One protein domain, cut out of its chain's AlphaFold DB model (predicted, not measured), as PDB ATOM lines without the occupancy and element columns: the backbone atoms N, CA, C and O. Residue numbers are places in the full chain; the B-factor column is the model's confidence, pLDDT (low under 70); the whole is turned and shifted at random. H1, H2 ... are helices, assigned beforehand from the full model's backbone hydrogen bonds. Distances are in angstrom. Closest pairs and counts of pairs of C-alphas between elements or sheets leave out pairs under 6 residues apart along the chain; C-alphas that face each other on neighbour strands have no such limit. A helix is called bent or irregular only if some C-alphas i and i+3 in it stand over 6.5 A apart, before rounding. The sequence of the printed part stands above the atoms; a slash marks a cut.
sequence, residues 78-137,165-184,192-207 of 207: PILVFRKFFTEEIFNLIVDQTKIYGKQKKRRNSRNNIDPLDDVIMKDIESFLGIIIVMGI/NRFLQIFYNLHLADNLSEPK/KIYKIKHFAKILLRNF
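AT A GLANCE: This is residues 78 to 137, 165 to 184 and 192 to 207 of the 207 residues of the protein "Hypothetical protein" of Rotaria socialis (UniProt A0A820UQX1). One long helix, H2, forms a spine; H3 crosses it near its first residues, and H5 runs side by side with the same part on another side. Short H4 lies near H3 and H2, H1 turns off at the spine's beginning, and the link of residues 109 to 121 folds back from its far end to H3, while residues 78 to 83 and 107 to 113 stick out. The 96 printed residues hold five named helices, H1 to H5 in chain order, and no named strand: the class is all helix. The whole is compact, with a radius of gyration of the C-alphas of 14.3 A and spans of 44 by 34 by 21 A.

HOW THE PARTS SIT: H2, residues 88 to 108, touches H3, residues 122 to 137, about perpendicular at 83 degrees; their closest C-alphas, of Phe 91 and Met 122, are 6.0 A apart. With residues 89 to 93 alone, H2 touches H5, residues 194 to 205, at a shallow tilt of 8 degrees, opposite ways; the closest C-alphas are those of Ile 90 and Phe 199, 6.8 A. H4, residues 165 to 171, only just touches H3, with 3 pairs of C-alphas within 8 A, the closest those of Phe 128 and Phe 167 at 6.4 A. H1, residues 78 to 85, and H5 are close but not clearly touching, C-alphas 85 and 203 being 6.2 A apart. H3 and H5 are apart. In H2, H3 and H4 every O i to N i+4 pair is within hydrogen-bond range; in H1 2 of 4 are, in H5 6 of 8.

IN THESE COORDINATES: H2 is 30.2 A long from C-alpha 88 at (-14.268, -29.433, -135.720) to C-alpha 108 at (-0.655, -45.145, -113.816). H3 measures 22.9 A, H5 17.5 A, H1 11.5 A and H4 9.7 A. H5 ends at C-alpha 205, (-26.832, -34.159, -134.078), and is irregular: C-alphas 195 and 198 are 7.7 A apart.

THE WHOLE: The C-alphas farthest apart, of Arg 111 and Phe 207, are 44.1 A apart. Residues 138 to 164 and 185 to 191 are not printed, with C-alpha gaps of 21.6 A and 10.9 A. The link from H2 to H3 is long. Confidence is under 70 at residues 110 to 116 and 207.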
ATOM      1  N   PRO A  78     -15.947 -35.135-151.731       90.81
ATOM      2  CA  PRO A  78     -15.968 -36.153-150.674       90.81
ATOM      3  C   PRO A  78     -15.563 -35.612-149.297       90.81
ATOM      4  O   PRO A  78     -16.164 -35.968-148.287       90.81
ATOM      5  N   ILE A  79     -14.598 -34.688-149.259       91.38
ATOM      6  CA  ILE A  79     -14.157 -34.042-148.018       91.38
ATOM      7  C   ILE A  79     -15.252 -33.171-147.389       91.38
ATOM      8  O   ILE A  79     -15.396 -33.173-146.170       91.38
ATOM      9  N   LEU A  80     -16.071 -32.477-148.189       90.00
ATOM     10  CA  LEU A  80     -17.195 -31.689-147.672       90.00
ATOM     11  C   LEU A  80     -18.271 -32.583-147.052       90.00
ATOM     12  O   LEU A  80     -18.840 -32.235-146.021       90.00
ATOM     13  N   VAL A  81     -18.524 -33.748-147.652       89.44
ATOM     14  CA  VAL A  81     -19.444 -34.741-147.084       89.44
ATOM     15  C   VAL A  81     -18.874 -35.304-145.782       89.44
ATOM     16  O   VAL A  81     -19.572 -35.326-144.773       89.44
ATOM     17  N   PHE A  82     -17.594 -35.679-145.763       92.00
ATOM     18  CA  PHE A  82     -16.921 -36.180-144.563       92.00
ATOM     19  C   PHE A  82     -16.978 -35.179-143.396       92.00
ATOM     20  O   PHE A  82     -17.303 -35.558-142.270       92.00
ATOM     21  N   ARG A  83     -16.741 -33.888-143.664       91.38
ATOM     22  CA  ARG A  83     -16.753 -32.815-142.652       91.38
ATOM     23  C   ARG A  83     -18.122 -32.524-142.043       91.38
ATOM     24  O   ARG A  83     -18.182 -31.854-141.016       91.38
ATOM     25  N   LYS A  84     -19.212 -33.035-142.623       87.88
ATOM     26  CA  LYS A  84     -20.525 -33.010-141.960       87.88
ATOM     27  C   LYS A  84     -20.605 -33.994-140.801       87.88
ATOM     28  O   LYS A  84     -21.262 -33.708-139.810       87.88
ATOM     29  N   PHE A  85     -19.914 -35.125-140.912       89.56
ATOM     30  CA  PHE A  85     -19.864 -36.130-139.857       89.56
ATOM     31  C   PHE A  85     -18.757 -35.813-138.861       89.56
ATOM     32  O   PHE A  85     -19.020 -35.721-137.671       89.56
ATOM     33  N   PHE A  86     -17.541 -35.577-139.348       93.19
ATOM     34  CA  PHE A  86     -16.388 -35.211-138.530       93.19
ATOM     35  C   PHE A  86     -16.209 -33.692-138.534       93.19
ATOM     36  O   PHE A  86     -15.413 -33.126-139.290       93.19
ATOM     37  N   THR A  87     -17.005 -33.032-137.697       94.38
ATOM     38  CA  THR A  87     -16.925 -31.589-137.461       94.38
ATOM     39  C   THR A  87     -15.694 -31.234-136.626       94.38
ATOM     40  O   THR A  87     -15.082 -32.094-135.990       94.38
ATOM     41  N   GLU A  88     -15.346 -29.947-136.580       95.44
ATOM     42  CA  GLU A  88     -14.268 -29.433-135.720       95.44
ATOM     43  C   GLU A  88     -14.474 -29.808-134.241       95.44
ATOM     44  O   GLU A  88     -13.530 -30.154-133.543       95.44
ATOM     45  N   GLU A  89     -15.724 -29.832-133.773       96.00
ATOM     46  CA  GLU A  89     -16.084 -30.271-132.420       96.00
ATOM     47  C   GLU A  89     -15.729 -31.742-132.164       96.00
ATOM     48  O   GLU A  89     -15.174 -32.058-131.114       96.00
ATOM     49  N   ILE A  90     -15.995 -32.639-133.121       96.25
ATOM     50  CA  ILE A  90     -15.596 -34.049-133.010       96.25
ATOM     51  C   ILE A  90     -14.075 -34.180-133.003       96.25
ATOM     52  O   ILE A  90     -13.531 -34.934-132.198       96.25
ATOM     53  N   PHE A  91     -13.378 -33.440-133.863       97.44
ATOM     54  CA  PHE A  91     -11.920 -33.463-133.885       97.44
ATOM     55  C   PHE A  91     -11.312 -32.972-132.574       97.44
ATOM     56  O   PHE A  91     -10.439 -33.642-132.024       97.44
ATOM     57  N   ASN A  92     -11.801 -31.852-132.045       97.44
ATOM     58  CA  ASN A  92     -11.350 -31.320-130.764       97.44
ATOM     59  C   ASN A  92     -11.645 -32.292-129.622       97.44
ATOM     60  O   ASN A  92     -10.768 -32.533-128.799       97.44
ATOM     61  N   LEU A  93     -12.816 -32.941-129.624       97.44
ATOM     62  CA  LEU A  93     -13.116 -33.994-128.658       97.44
ATOM     63  C   LEU A  93     -12.061 -35.108-128.698       97.44
ATOM     64  O   LEU A  93     -11.532 -35.484-127.655       97.44
ATOM     65  N   ILE A  94     -11.746 -35.632-129.884       97.75
ATOM     66  CA  ILE A  94     -10.759 -36.710-130.033       97.75
ATOM     67  C   ILE A  94      -9.386 -36.252-129.526       97.75
ATOM     68  O   ILE A  94      -8.740 -36.981-128.770       97.75
ATOM     69  N   VAL A  95      -8.945 -35.050-129.908       97.62
ATOM     70  CA  VAL A  95      -7.659 -34.478-129.475       97.62
ATOM     71  C   VAL A  95      -7.601 -34.369-127.952       97.62
ATOM     72  O   VAL A  95      -6.661 -34.873-127.336       97.62
ATOM     73  N   ASP A  96      -8.606 -33.747-127.341       96.94
ATOM     74  CA  ASP A  96      -8.626 -33.476-125.906       96.94
ATOM     75  C   ASP A  96      -8.635 -34.770-125.093       96.94
ATOM     76  O   ASP A  96      -7.849 -34.927-124.157       96.94
ATOM     77  N   GLN A  97      -9.476 -35.733-125.474       96.75
ATOM     78  CA  GLN A  97      -9.592 -36.995-124.744       96.75
ATOM     79  C   GLN A  97      -8.359 -37.883-124.934       96.75
ATOM     80  O   GLN A  97      -7.894 -38.490-123.970       96.75
ATOM     81  N   THR A  98      -7.750 -37.881-126.122       95.94
ATOM     82  CA  THR A  98      -6.467 -38.562-126.380       95.94
ATOM     83  C   THR A  98      -5.342 -37.983-125.511       95.94
ATOM     84  O   THR A  98      -4.580 -38.726-124.888       95.94
ATOM     85  N   LYS A  99      -5.268 -36.650-125.378       94.81
ATOM     86  CA  LYS A  99      -4.309 -35.979-124.480       94.81
ATOM     87  C   LYS A  99      -4.530 -36.324-123.016       94.81
ATOM     88  O   LYS A  99      -3.573 -36.585-122.282       94.81
ATOM     89  N   ILE A 100      -5.786 -36.290-122.577       94.38
ATOM     90  CA  ILE A 100      -6.177 -36.632-121.208       94.38
ATOM     91  C   ILE A 100      -5.771 -38.074-120.899       94.38
ATOM     92  O   ILE A 100      -5.121 -38.314-119.878       94.38
ATOM     93  N   TYR A 101      -6.070 -39.012-121.796       93.19
ATOM     94  CA  TYR A 101      -5.694 -40.407-121.620       93.19
ATOM     95  C   TYR A 101      -4.179 -40.602-121.535       93.19
ATOM     96  O   TYR A 101      -3.704 -41.271-120.619       93.19
ATOM     97  N   GLY A 102      -3.399 -39.942-122.399       90.31
ATOM     98  CA  GLY A 102      -1.934 -39.984-122.323       90.31
ATOM     99  C   GLY A 102      -1.399 -39.596-120.938       90.31
ATOM    100  O   GLY A 102      -0.536 -40.271-120.370       90.31
ATOM    101  N   LYS A 103      -1.980 -38.554-120.323       89.75
ATOM    102  CA  LYS A 103      -1.647 -38.137-118.948       89.75
ATOM    103  C   LYS A 103      -2.052 -39.179-117.912       89.75
ATOM    104  O   LYS A 103      -1.314 -39.403-116.953       89.75
ATOM    105  N   GLN A 104      -3.212 -39.807-118.076       90.12
ATOM    106  CA  GLN A 104      -3.693 -40.856-117.176       90.12
ATOM    107  C   GLN A 104      -2.799 -42.097-117.233       90.12
ATOM    108  O   GLN A 104      -2.388 -42.593-116.182       90.12
ATOM    109  N   LYS A 105      -2.422 -42.541-118.437       86.38
ATOM    110  CA  LYS A 105      -1.522 -43.680-118.661       86.38
ATOM    111  C   LYS A 105      -0.149 -43.436-118.028       86.38
ATOM    112  O   LYS A 105       0.316 -44.269-117.251       86.38
ATOM    113  N   LYS A 106       0.432 -42.245-118.226       84.50
ATOM    114  CA  LYS A 106       1.694 -41.834-117.581       84.50
ATOM    115  C   LYS A 106       1.616 -41.815-116.051       84.50
ATOM    116  O   LYS A 106       2.573 -42.174-115.376       84.50
ATOM    117  N   ARG A 107       0.478 -41.398-115.481       83.12
ATOM    118  CA  ARG A 107       0.263 -41.407-114.021       83.12
ATOM    119  C   ARG A 107       0.105 -42.815-113.454       83.12
ATOM    120  O   ARG A 107       0.511 -43.034-112.318       83.12
ATOM    121  N   ARG A 108      -0.499 -43.737-114.212       82.62
ATOM    122  CA  ARG A 108      -0.655 -45.145-113.816       82.62
ATOM    123  C   ARG A 108       0.703 -45.842-113.765       82.62
ATOM    124  O   ARG A 108       0.987 -46.520-112.783       82.62
ATOM    125  N   ASN A 109       1.553 -45.591-114.761       78.94
ATOM    126  CA  ASN A 109       2.871 -46.202-114.874       78.94
ATOM    127  C   ASN A 109       3.969 -45.142-115.051       78.94
ATOM    128  O   ASN A 109       4.359 -44.802-116.165       78.94
ATOM    129  N   SER A 110       4.533 -44.657-113.938       67.94
ATOM    130  CA  SER A 110       5.609 -43.646-113.946       67.94
ATOM    131  C   SER A 110       6.931 -44.114-114.573       67.94
ATOM    132  O   SER A 110       7.849 -43.310-114.704       67.94
ATOM    133  N   ARG A 111       7.058 -45.406-114.909       69.50
ATOM    134  CA  ARG A 111       8.218 -45.965-115.624       69.50
ATOM    135  C   ARG A 111       8.102 -45.811-117.141       69.50
ATOM    136  O   ARG A 111       9.110 -45.933-117.827       69.50
ATOM    137  N   ASN A 112       6.908 -45.505-117.645       64.12
ATOM    138  CA  ASN A 112       6.658 -45.416-119.071       64.12
ATOM    139  C   ASN A 112       7.214 -44.083-119.579       64.12
ATOM    140  O   ASN A 112       6.652 -43.016-119.322       64.12
ATOM    141  N   ASN A 113       8.306 -44.157-120.335       60.78
ATOM    142  CA  ASN A 113       8.909 -43.029-121.050       60.78
ATOM    143  C   ASN A 113       8.149 -42.680-122.345       60.78
ATOM    144  O   ASN A 113       8.726 -42.126-123.276       60.78
ATOM    145  N   ILE A 114       6.856 -43.011-122.428       62.78
ATOM    146  CA  ILE A 114       6.031 -42.659-123.585       62.78
ATOM    147  C   ILE A 114       5.961 -41.132-123.668       62.78
ATOM    148  O   ILE A 114       5.676 -40.460-122.665       62.78
ATOM    149  N   ASP A 115       6.233 -40.603-124.863       64.62
ATOM    150  CA  ASP A 115       6.198 -39.170-125.126       64.62
ATOM    151  C   ASP A 115       4.871 -38.559-124.664       64.62
ATOM    152  O   ASP A 115       3.801 -39.160-124.836       64.62
ATOM    153  N   PRO A 116       4.900 -37.350-124.080       65.75
ATOM    154  CA  PRO A 116       3.676 -36.639-123.777       65.75
ATOM    155  C   PRO A 116       2.896 -36.410-125.076       65.75
ATOM    156  O   PRO A 116       3.346 -35.677-125.948       65.75
ATOM    157  N   LEU A 117       1.672 -36.939-125.161       82.00
ATOM    158  CA  LEU A 117       0.716 -36.610-126.233       82.00
ATOM    159  C   LEU A 117       0.249 -35.139-126.185       82.00
ATOM    160  O   LEU A 117      -0.670 -34.755-126.902       82.00
ATOM    161  N   ASP A 118       0.856 -34.299-125.340       82.56
ATOM    162  CA  ASP A 118       0.533 -32.878-125.179       82.56
ATOM    163  C   ASP A 118       0.638 -32.095-126.496       82.56
ATOM    164  O   ASP A 118      -0.085 -31.110-126.685       82.56
ATOM    165  N   ASP A 119       1.477 -32.565-127.419       90.38
ATOM    166  CA  ASP A 119       1.707 -31.974-128.734       90.38
ATOM    167  C   ASP A 119       0.694 -32.410-129.810       90.38
ATOM    168  O   ASP A 119       0.719 -31.856-130.904       90.38
ATOM    169  N   VAL A 120      -0.214 -33.358-129.527       94.81
ATOM    170  CA  VAL A 120      -1.240 -33.800-130.493       94.81
ATOM    171  C   VAL A 120      -2.123 -32.629-130.903       94.81
ATOM    172  O   VAL A 120      -2.691 -31.929-130.069       94.81
ATOM    173  N   ILE A 121      -2.283 -32.409-132.198       96.06
ATOM    174  CA  ILE A 121      -3.182 -31.375-132.719       96.06
ATOM    175  C   ILE A 121      -4.233 -31.976-133.643       96.06
ATOM    176  O   ILE A 121      -4.118 -33.112-134.097       96.06
ATOM    177  N   MET A 122      -5.255 -31.188-133.977       97.38
ATOM    178  CA  MET A 122      -6.308 -31.605-134.905       97.38
ATOM    179  C   MET A 122      -5.744 -32.155-136.224       97.38
ATOM    180  O   MET A 122      -6.202 -33.193-136.691       97.38
ATOM    181  N   LYS A 123      -4.696 -31.527-136.776       97.19
ATOM    182  CA  LYS A 123      -4.033 -31.989-138.007       97.19
ATOM    183  C   LYS A 123      -3.456 -33.406-137.877       97.19
ATOM    184  O   LYS A 123      -3.475 -34.152-138.855       97.19
ATOM    185  N   ASP A 124      -2.970 -33.787-136.695       97.25
ATOM    186  CA  ASP A 124      -2.473 -35.144-136.452       97.25
ATOM    187  C   ASP A 124      -3.620 -36.150-136.529       97.25
ATOM    188  O   ASP A 124      -3.507 -37.154-137.225       97.25
ATOM    189  N   ILE A 125      -4.754 -35.854-135.885       98.06
ATOM    190  CA  ILE A 125      -5.943 -36.716-135.913       98.06
ATOM    191  C   ILE A 125      -6.547 -36.790-137.322       98.06
ATOM    192  O   ILE A 125      -6.944 -37.864-137.764       98.06
ATOM    193  N   GLU A 126      -6.572 -35.684-138.067       97.50
ATOM    194  CA  GLU A 126      -6.999 -35.670-139.472       97.50
ATOM    195  C   GLU A 126      -6.108 -36.549-140.352       97.50
ATOM    196  O   GLU A 126      -6.609 -37.359-141.131       97.50
ATOM    197  N   SER A 127      -4.789 -36.419-140.199       97.94
ATOM    198  CA  SER A 127      -3.803 -37.224-140.923       97.94
ATOM    199  C   SER A 127      -3.924 -38.703-140.558       97.94
ATOM    200  O   SER A 127      -3.943 -39.558-141.441       97.94
ATOM    201  N   PHE A 128      -4.075 -39.004-139.267       98.25
ATOM    202  CA  PHE A 128      -4.294 -40.352-138.752       98.25
ATOM    203  C   PHE A 128      -5.556 -40.986-139.350       98.25
ATOM    204  O   PHE A 128      -5.473 -42.068-139.926       98.25
ATOM    205  N   LEU A 129      -6.708 -40.305-139.298       97.81
ATOM    206  CA  LEU A 129      -7.951 -40.812-139.888       97.81
ATOM    207  C   LEU A 129      -7.843 -40.963-141.410       97.81
ATOM    208  O   LEU A 129      -8.329 -41.950-141.959       97.81
ATOM    209  N   GLY A 130      -7.172 -40.031-142.091       97.12
ATOM    210  CA  GLY A 130      -6.883 -40.143-143.520       97.12
ATOM    211  C   GLY A 130      -6.075 -41.400-143.850       97.12
ATOM    212  O   GLY A 130      -6.420 -42.126-144.781       97.12
ATOM    213  N   ILE A 131      -5.052 -41.708-143.048       97.94
ATOM    214  CA  ILE A 131      -4.274 -42.944-143.172       97.94
ATOM    215  C   ILE A 131      -5.158 -44.174-142.924       97.94
ATOM    216  O   ILE A 131      -5.121 -45.093-143.737       97.94
ATOM    217  N   ILE A 132      -5.988 -44.189-141.872       97.69
ATOM    218  CA  ILE A 132      -6.916 -45.303-141.584       97.69
ATOM    219  C   ILE A 132      -7.848 -45.573-142.774       97.69
ATOM    220  O   ILE A 132      -8.021 -46.725-143.171       97.69
ATOM    221  N   ILE A 133      -8.402 -44.524-143.391       96.44
ATOM    222  CA  ILE A 133      -9.256 -44.652-144.582       96.44
ATOM    223  C   ILE A 133      -8.477 -45.280-145.746       96.44
ATOM    224  O   ILE A 133      -8.972 -46.197-146.398       96.44
ATOM    225  N   VAL A 134      -7.244 -44.831-145.996       95.88
ATOM    226  CA  VAL A 134      -6.400 -45.382-147.071       95.88
ATOM    227  C   VAL A 134      -6.022 -46.837-146.802       95.88
ATOM    228  O   VAL A 134      -6.053 -47.637-147.731       95.88
ATOM    229  N   MET A 135      -5.717 -47.207-145.556       95.62
ATOM    230  CA  MET A 135      -5.444 -48.597-145.165       95.62
ATOM    231  C   MET A 135      -6.663 -49.510-145.356       95.62
ATOM    232  O   MET A 135      -6.504 -50.685-145.685       95.62
ATOM    233  N   GLY A 136      -7.876 -48.976-145.180       95.50
ATOM    234  CA  GLY A 136      -9.119 -49.691-145.477       95.50
ATOM    235  C   GLY A 136      -9.344 -49.931-146.974       95.50
ATOM    236  O   GLY A 136      -9.962 -50.921-147.348       95.50
ATOM    237  N   ILE A 137      -8.821 -49.056-147.840       94.25
ATOM    238  CA  ILE A 137      -8.891 -49.210-149.305       94.25
ATOM    239  C   ILE A 137      -7.760 -50.108-149.822       94.25
ATOM    240  O   ILE A 137      -7.972 -50.948-150.692       94.25
ATOM    241  N   ASN A 165       5.972 -44.185-135.932       91.50
ATOM    242  CA  ASN A 165       5.955 -44.015-134.482       91.50
ATOM    243  C   ASN A 165       4.844 -43.054-134.052       91.50
ATOM    244  O   ASN A 165       4.102 -43.383-133.135       91.50
ATOM    245  N   ARG A 166       4.661 -41.925-134.751       93.81
ATOM    246  CA  ARG A 166       3.573 -40.985-134.441       93.81
ATOM    247  C   ARG A 166       2.199 -41.606-134.688       93.81
ATOM    248  O   ARG A 166       1.311 -41.458-133.853       93.81
ATOM    249  N   PHE A 167       2.045 -42.352-135.782       95.31
ATOM    250  CA  PHE A 167       0.811 -43.084-136.057       95.31
ATOM    251  C   PHE A 167       0.490 -44.076-134.931       95.31
ATOM    252  O   PHE A 167      -0.624 -44.071-134.420       95.31
ATOM    253  N   LEU A 168       1.466 -44.887-134.502       92.88
ATOM    254  CA  LEU A 168       1.284 -45.862-133.421       92.88
ATOM    255  C   LEU A 168       1.006 -45.183-132.075       92.88
ATOM    256  O   LEU A 168       0.127 -45.629-131.344       92.88
ATOM    257  N   GLN A 169       1.701 -44.084-131.763       91.88
ATOM    258  CA  GLN A 169       1.430 -43.287-130.564       91.88
ATOM    259  C   GLN A 169      -0.037 -42.842-130.516       91.88
ATOM    260  O   GLN A 169      -0.673 -42.992-129.477       91.88
ATOM    261  N   ILE A 170      -0.592 -42.346-131.627       95.62
ATOM    262  CA  ILE A 170      -2.010 -41.966-131.699       95.62
ATOM    263  C   ILE A 170      -2.902 -43.208-131.630       95.62
ATOM    264  O   ILE A 170      -3.830 -43.233-130.829       95.62
ATOM    265  N   PHE A 171      -2.604 -44.252-132.407       94.88
ATOM    266  CA  PHE A 171      -3.395 -45.484-132.478       94.88
ATOM    267  C   PHE A 171      -3.629 -46.111-131.096       94.88
ATOM    268  O   PHE A 171      -4.768 -46.390-130.736       94.88
ATOM    269  N   TYR A 172      -2.572 -46.268-130.294       90.94
ATOM    270  CA  TYR A 172      -2.656 -46.890-128.965       90.94
ATOM    271  C   TYR A 172      -3.182 -45.968-127.862       90.94
ATOM    272  O   TYR A 172      -3.363 -46.412-126.730       90.94
ATOM    273  N   ASN A 173      -3.380 -44.678-128.141       92.88
ATOM    274  CA  ASN A 173      -3.850 -43.716-127.144       92.88
ATOM    275  C   ASN A 173      -5.144 -43.010-127.554       92.88
ATOM    276  O   ASN A 173      -5.637 -42.182-126.789       92.88
ATOM    277  N   LEU A 174      -5.717 -43.341-128.713       95.75
ATOM    278  CA  LEU A 174      -6.940 -42.731-129.219       95.75
ATOM    279  C   LEU A 174      -8.077 -42.917-128.212       95.75
ATOM    280  O   LEU A 174      -8.481 -44.040-127.923       95.75
ATOM    281  N   HIS A 175      -8.592 -41.814-127.676       95.62
ATOM    282  CA  HIS A 175      -9.658 -41.826-126.673       95.62
ATOM    283  C   HIS A 175     -10.769 -40.844-127.030       95.62
ATOM    284  O   HIS A 175     -10.550 -39.849-127.716       95.62
ATOM    285  N   LEU A 176     -11.978 -41.147-126.549       97.00
ATOM    286  CA  LEU A 176     -13.206 -40.392-126.834       97.00
ATOM    287  C   LEU A 176     -13.940 -39.919-125.569       97.00
ATOM    288  O   LEU A 176     -14.924 -39.183-125.666       97.00
ATOM    289  N   ALA A 177     -13.464 -40.320-124.390       96.19
ATOM    290  CA  ALA A 177     -14.012 -39.926-123.101       96.19
ATOM    291  C   ALA A 177     -12.927 -39.943-122.018       96.19
ATOM    292  O   ALA A 177     -11.915 -40.634-122.141       96.19
ATOM    293  N   ASP A 178     -13.185 -39.211-120.938       95.25
ATOM    294  CA  ASP A 178     -12.311 -39.154-119.775       95.25
ATOM    295  C   ASP A 178     -12.590 -40.355-118.864       95.25
ATOM    296  O   ASP A 178     -13.678 -40.467-118.294       95.25
ATOM    297  N   ASN A 179     -11.604 -41.233-118.679       91.38
ATOM    298  CA  ASN A 179     -11.749 -42.421-117.833       91.38
ATOM    299  C   ASN A 179     -11.984 -42.080-116.350       91.38
ATOM    300  O   ASN A 179     -12.597 -42.862-115.629       91.38
ATOM    301  N   LEU A 180     -11.535 -40.916-115.868       90.94
ATOM    302  CA  LEU A 180     -11.754 -40.503-114.474       90.94
ATOM    303  C   LEU A 180     -13.177 -39.996-114.221       90.94
ATOM    304  O   LEU A 180     -13.607 -39.919-113.069       90.94
ATOM    305  N   SER A 181     -13.899 -39.671-115.291       91.19
ATOM    306  CA  SER A 181     -15.288 -39.221-115.253       91.19
ATOM    307  C   SER A 181     -16.287 -40.365-115.497       91.19
ATOM    308  O   SER A 181     -17.495 -40.124-115.534       91.19
ATOM    309  N   GLU A 182     -15.814 -41.610-115.649       90.69
ATOM    310  CA  GLU A 182     -16.679 -42.772-115.858       90.69
ATOM    311  C   GLU A 182     -17.547 -43.054-114.615       90.69
ATOM    312  O   GLU A 182     -17.022 -43.243-113.509       90.69
ATOM    313  N   PRO A 183     -18.888 -43.100-114.755       88.25
ATOM    314  CA  PRO A 183     -19.763 -43.436-113.644       88.25
ATOM    315  C   PRO A 183     -19.485 -44.848-113.123       88.25
ATOM    316  O   PRO A 183     -19.358 -45.801-113.890       88.25
ATOM    317  N   LYS A 184     -19.460 -45.008-111.796       85.38
ATOM    318  CA  LYS A 184     -19.244 -46.319-111.173       85.38
ATOM    319  C   LYS A 184     -20.335 -47.311-111.575       85.38
ATOM    320  O   LYS A 184     -21.520 -46.958-111.635       85.38
ATOM    321  N   LYS A 192     -22.946 -48.697-120.544       88.19
ATOM    322  CA  LYS A 192     -22.001 -49.603-121.224       88.19
ATOM    323  C   LYS A 192     -21.290 -48.950-122.415       88.19
ATOM    324  O   LYS A 192     -20.230 -49.404-122.813       88.19
ATOM    325  N   ILE A 193     -21.877 -47.892-122.976       91.31
ATOM    326  CA  ILE A 193     -21.325 -47.138-124.107       91.31
ATOM    327  C   ILE A 193     -20.622 -45.847-123.666       91.31
ATOM    328  O   ILE A 193     -20.408 -44.978-124.504       91.31
ATOM    329  N   TYR A 194     -20.298 -45.676-122.376       93.12
ATOM    330  CA  TYR A 194     -19.734 -44.435-121.825       93.12
ATOM    331  C   TYR A 194     -18.591 -43.871-122.680       93.12
ATOM    332  O   TYR A 194     -18.677 -42.715-123.100       93.12
ATOM    333  N   LYS A 195     -17.611 -44.722-123.034       92.44
ATOM    334  CA  LYS A 195     -16.438 -44.351-123.844       92.44
ATOM    335  C   LYS A 195     -16.804 -43.664-125.169       92.44
ATOM    336  O   LYS A 195     -16.085 -42.778-125.605       92.44
ATOM    337  N   ILE A 196     -17.929 -44.024-125.794       95.25
ATOM    338  CA  ILE A 196     -18.367 -43.473-127.091       95.25
ATOM    339  C   ILE A 196     -19.597 -42.564-126.986       95.25
ATOM    340  O   ILE A 196     -20.007 -41.962-127.976       95.25
ATOM    341  N   LYS A 197     -20.216 -42.452-125.806       93.00
ATOM    342  CA  LYS A 197     -21.534 -41.825-125.622       93.00
ATOM    343  C   LYS A 197     -21.547 -40.365-126.065       93.00
ATOM    344  O   LYS A 197     -22.484 -39.931-126.732       93.00
ATOM    345  N   HIS A 198     -20.527 -39.601-125.677       93.50
ATOM    346  CA  HIS A 198     -20.447 -38.184-126.019       93.50
ATOM    347  C   HIS A 198     -20.163 -37.974-127.511       93.50
ATOM    348  O   HIS A 198     -20.881 -37.212-128.157       93.50
ATOM    349  N   PHE A 199     -19.212 -38.730-128.067       94.62
ATOM    350  CA  PHE A 199     -18.936 -38.762-129.504       94.62
ATOM    351  C   PHE A 199     -20.199 -39.084-130.316       94.62
ATOM    352  O   PHE A 199     -20.580 -38.316-131.197       94.62
ATOM    353  N   ALA A 200     -20.912 -40.159-129.963       93.38
ATOM    354  CA  ALA A 200     -22.142 -40.569-130.635       93.38
ATOM    355  C   ALA A 200     -23.234 -39.493-130.548       93.38
ATOM    356  O   ALA A 200     -23.932 -39.246-131.526       93.38
ATOM    357  N   LYS A 201     -23.362 -38.805-129.407       93.00
ATOM    358  CA  LYS A 201     -24.319 -37.701-129.246       93.00
ATOM    359  C   LYS A 201     -24.021 -36.536-130.194       93.00
ATOM    360  O   LYS A 201     -24.960 -35.977-130.754       93.00
ATOM    361  N   ILE A 202     -22.750 -36.157-130.349       92.75
ATOM    362  CA  ILE A 202     -22.361 -35.093-131.286       92.75
ATOM    363  C   ILE A 202     -22.626 -35.548-132.718       92.75
ATOM    364  O   ILE A 202     -23.232 -34.814-133.491       92.75
ATOM    365  N   LEU A 203     -22.229 -36.777-133.047       89.69
ATOM    366  CA  LEU A 203     -22.386 -37.336-134.379       89.69
ATOM    367  C   LEU A 203     -23.864 -37.379-134.804       89.69
ATOM    368  O   LEU A 203     -24.201 -36.899-135.879       89.69
ATOM    369  N   LEU A 204     -24.754 -37.876-133.936       89.38
ATOM    370  CA  LEU A 204     -26.198 -37.969-134.190       89.38
ATOM    371  C   LEU A 204     -26.893 -36.610-134.338       89.38
ATOM    372  O   LEU A 204     -27.970 -36.555-134.914       89.38
ATOM    373  N   ARG A 205     -26.303 -35.514-133.845       87.19
ATOM    374  CA  ARG A 205     -26.832 -34.159-134.078       87.19
ATOM    375  C   ARG A 205     -26.646 -33.703-135.528       87.19
ATOM    376  O   ARG A 205     -27.343 -32.796-135.969       87.19
ATOM    377  N   ASN A 206     -25.692 -34.301-136.236       75.50
ATOM    378  CA  ASN A 206     -25.363 -33.942-137.610       75.50
ATOM    379  C   ASN A 206     -26.139 -34.778-138.650       75.50
ATOM    380  O   ASN A 206     -25.931 -34.568-139.847       75.50
ATOM    381  N   PHE A 207     -26.997 -35.704-138.198       66.56
ATOM    382  CA  PHE A 207     -27.899 -36.524-139.015       66.56
ATOM    383  C   PHE A 207     -29.321 -35.957-139.041       66.56
ATOM    384  O   PHE A 207     -29.762 -35.401-138.009       66.56
TER     385      PHE A 207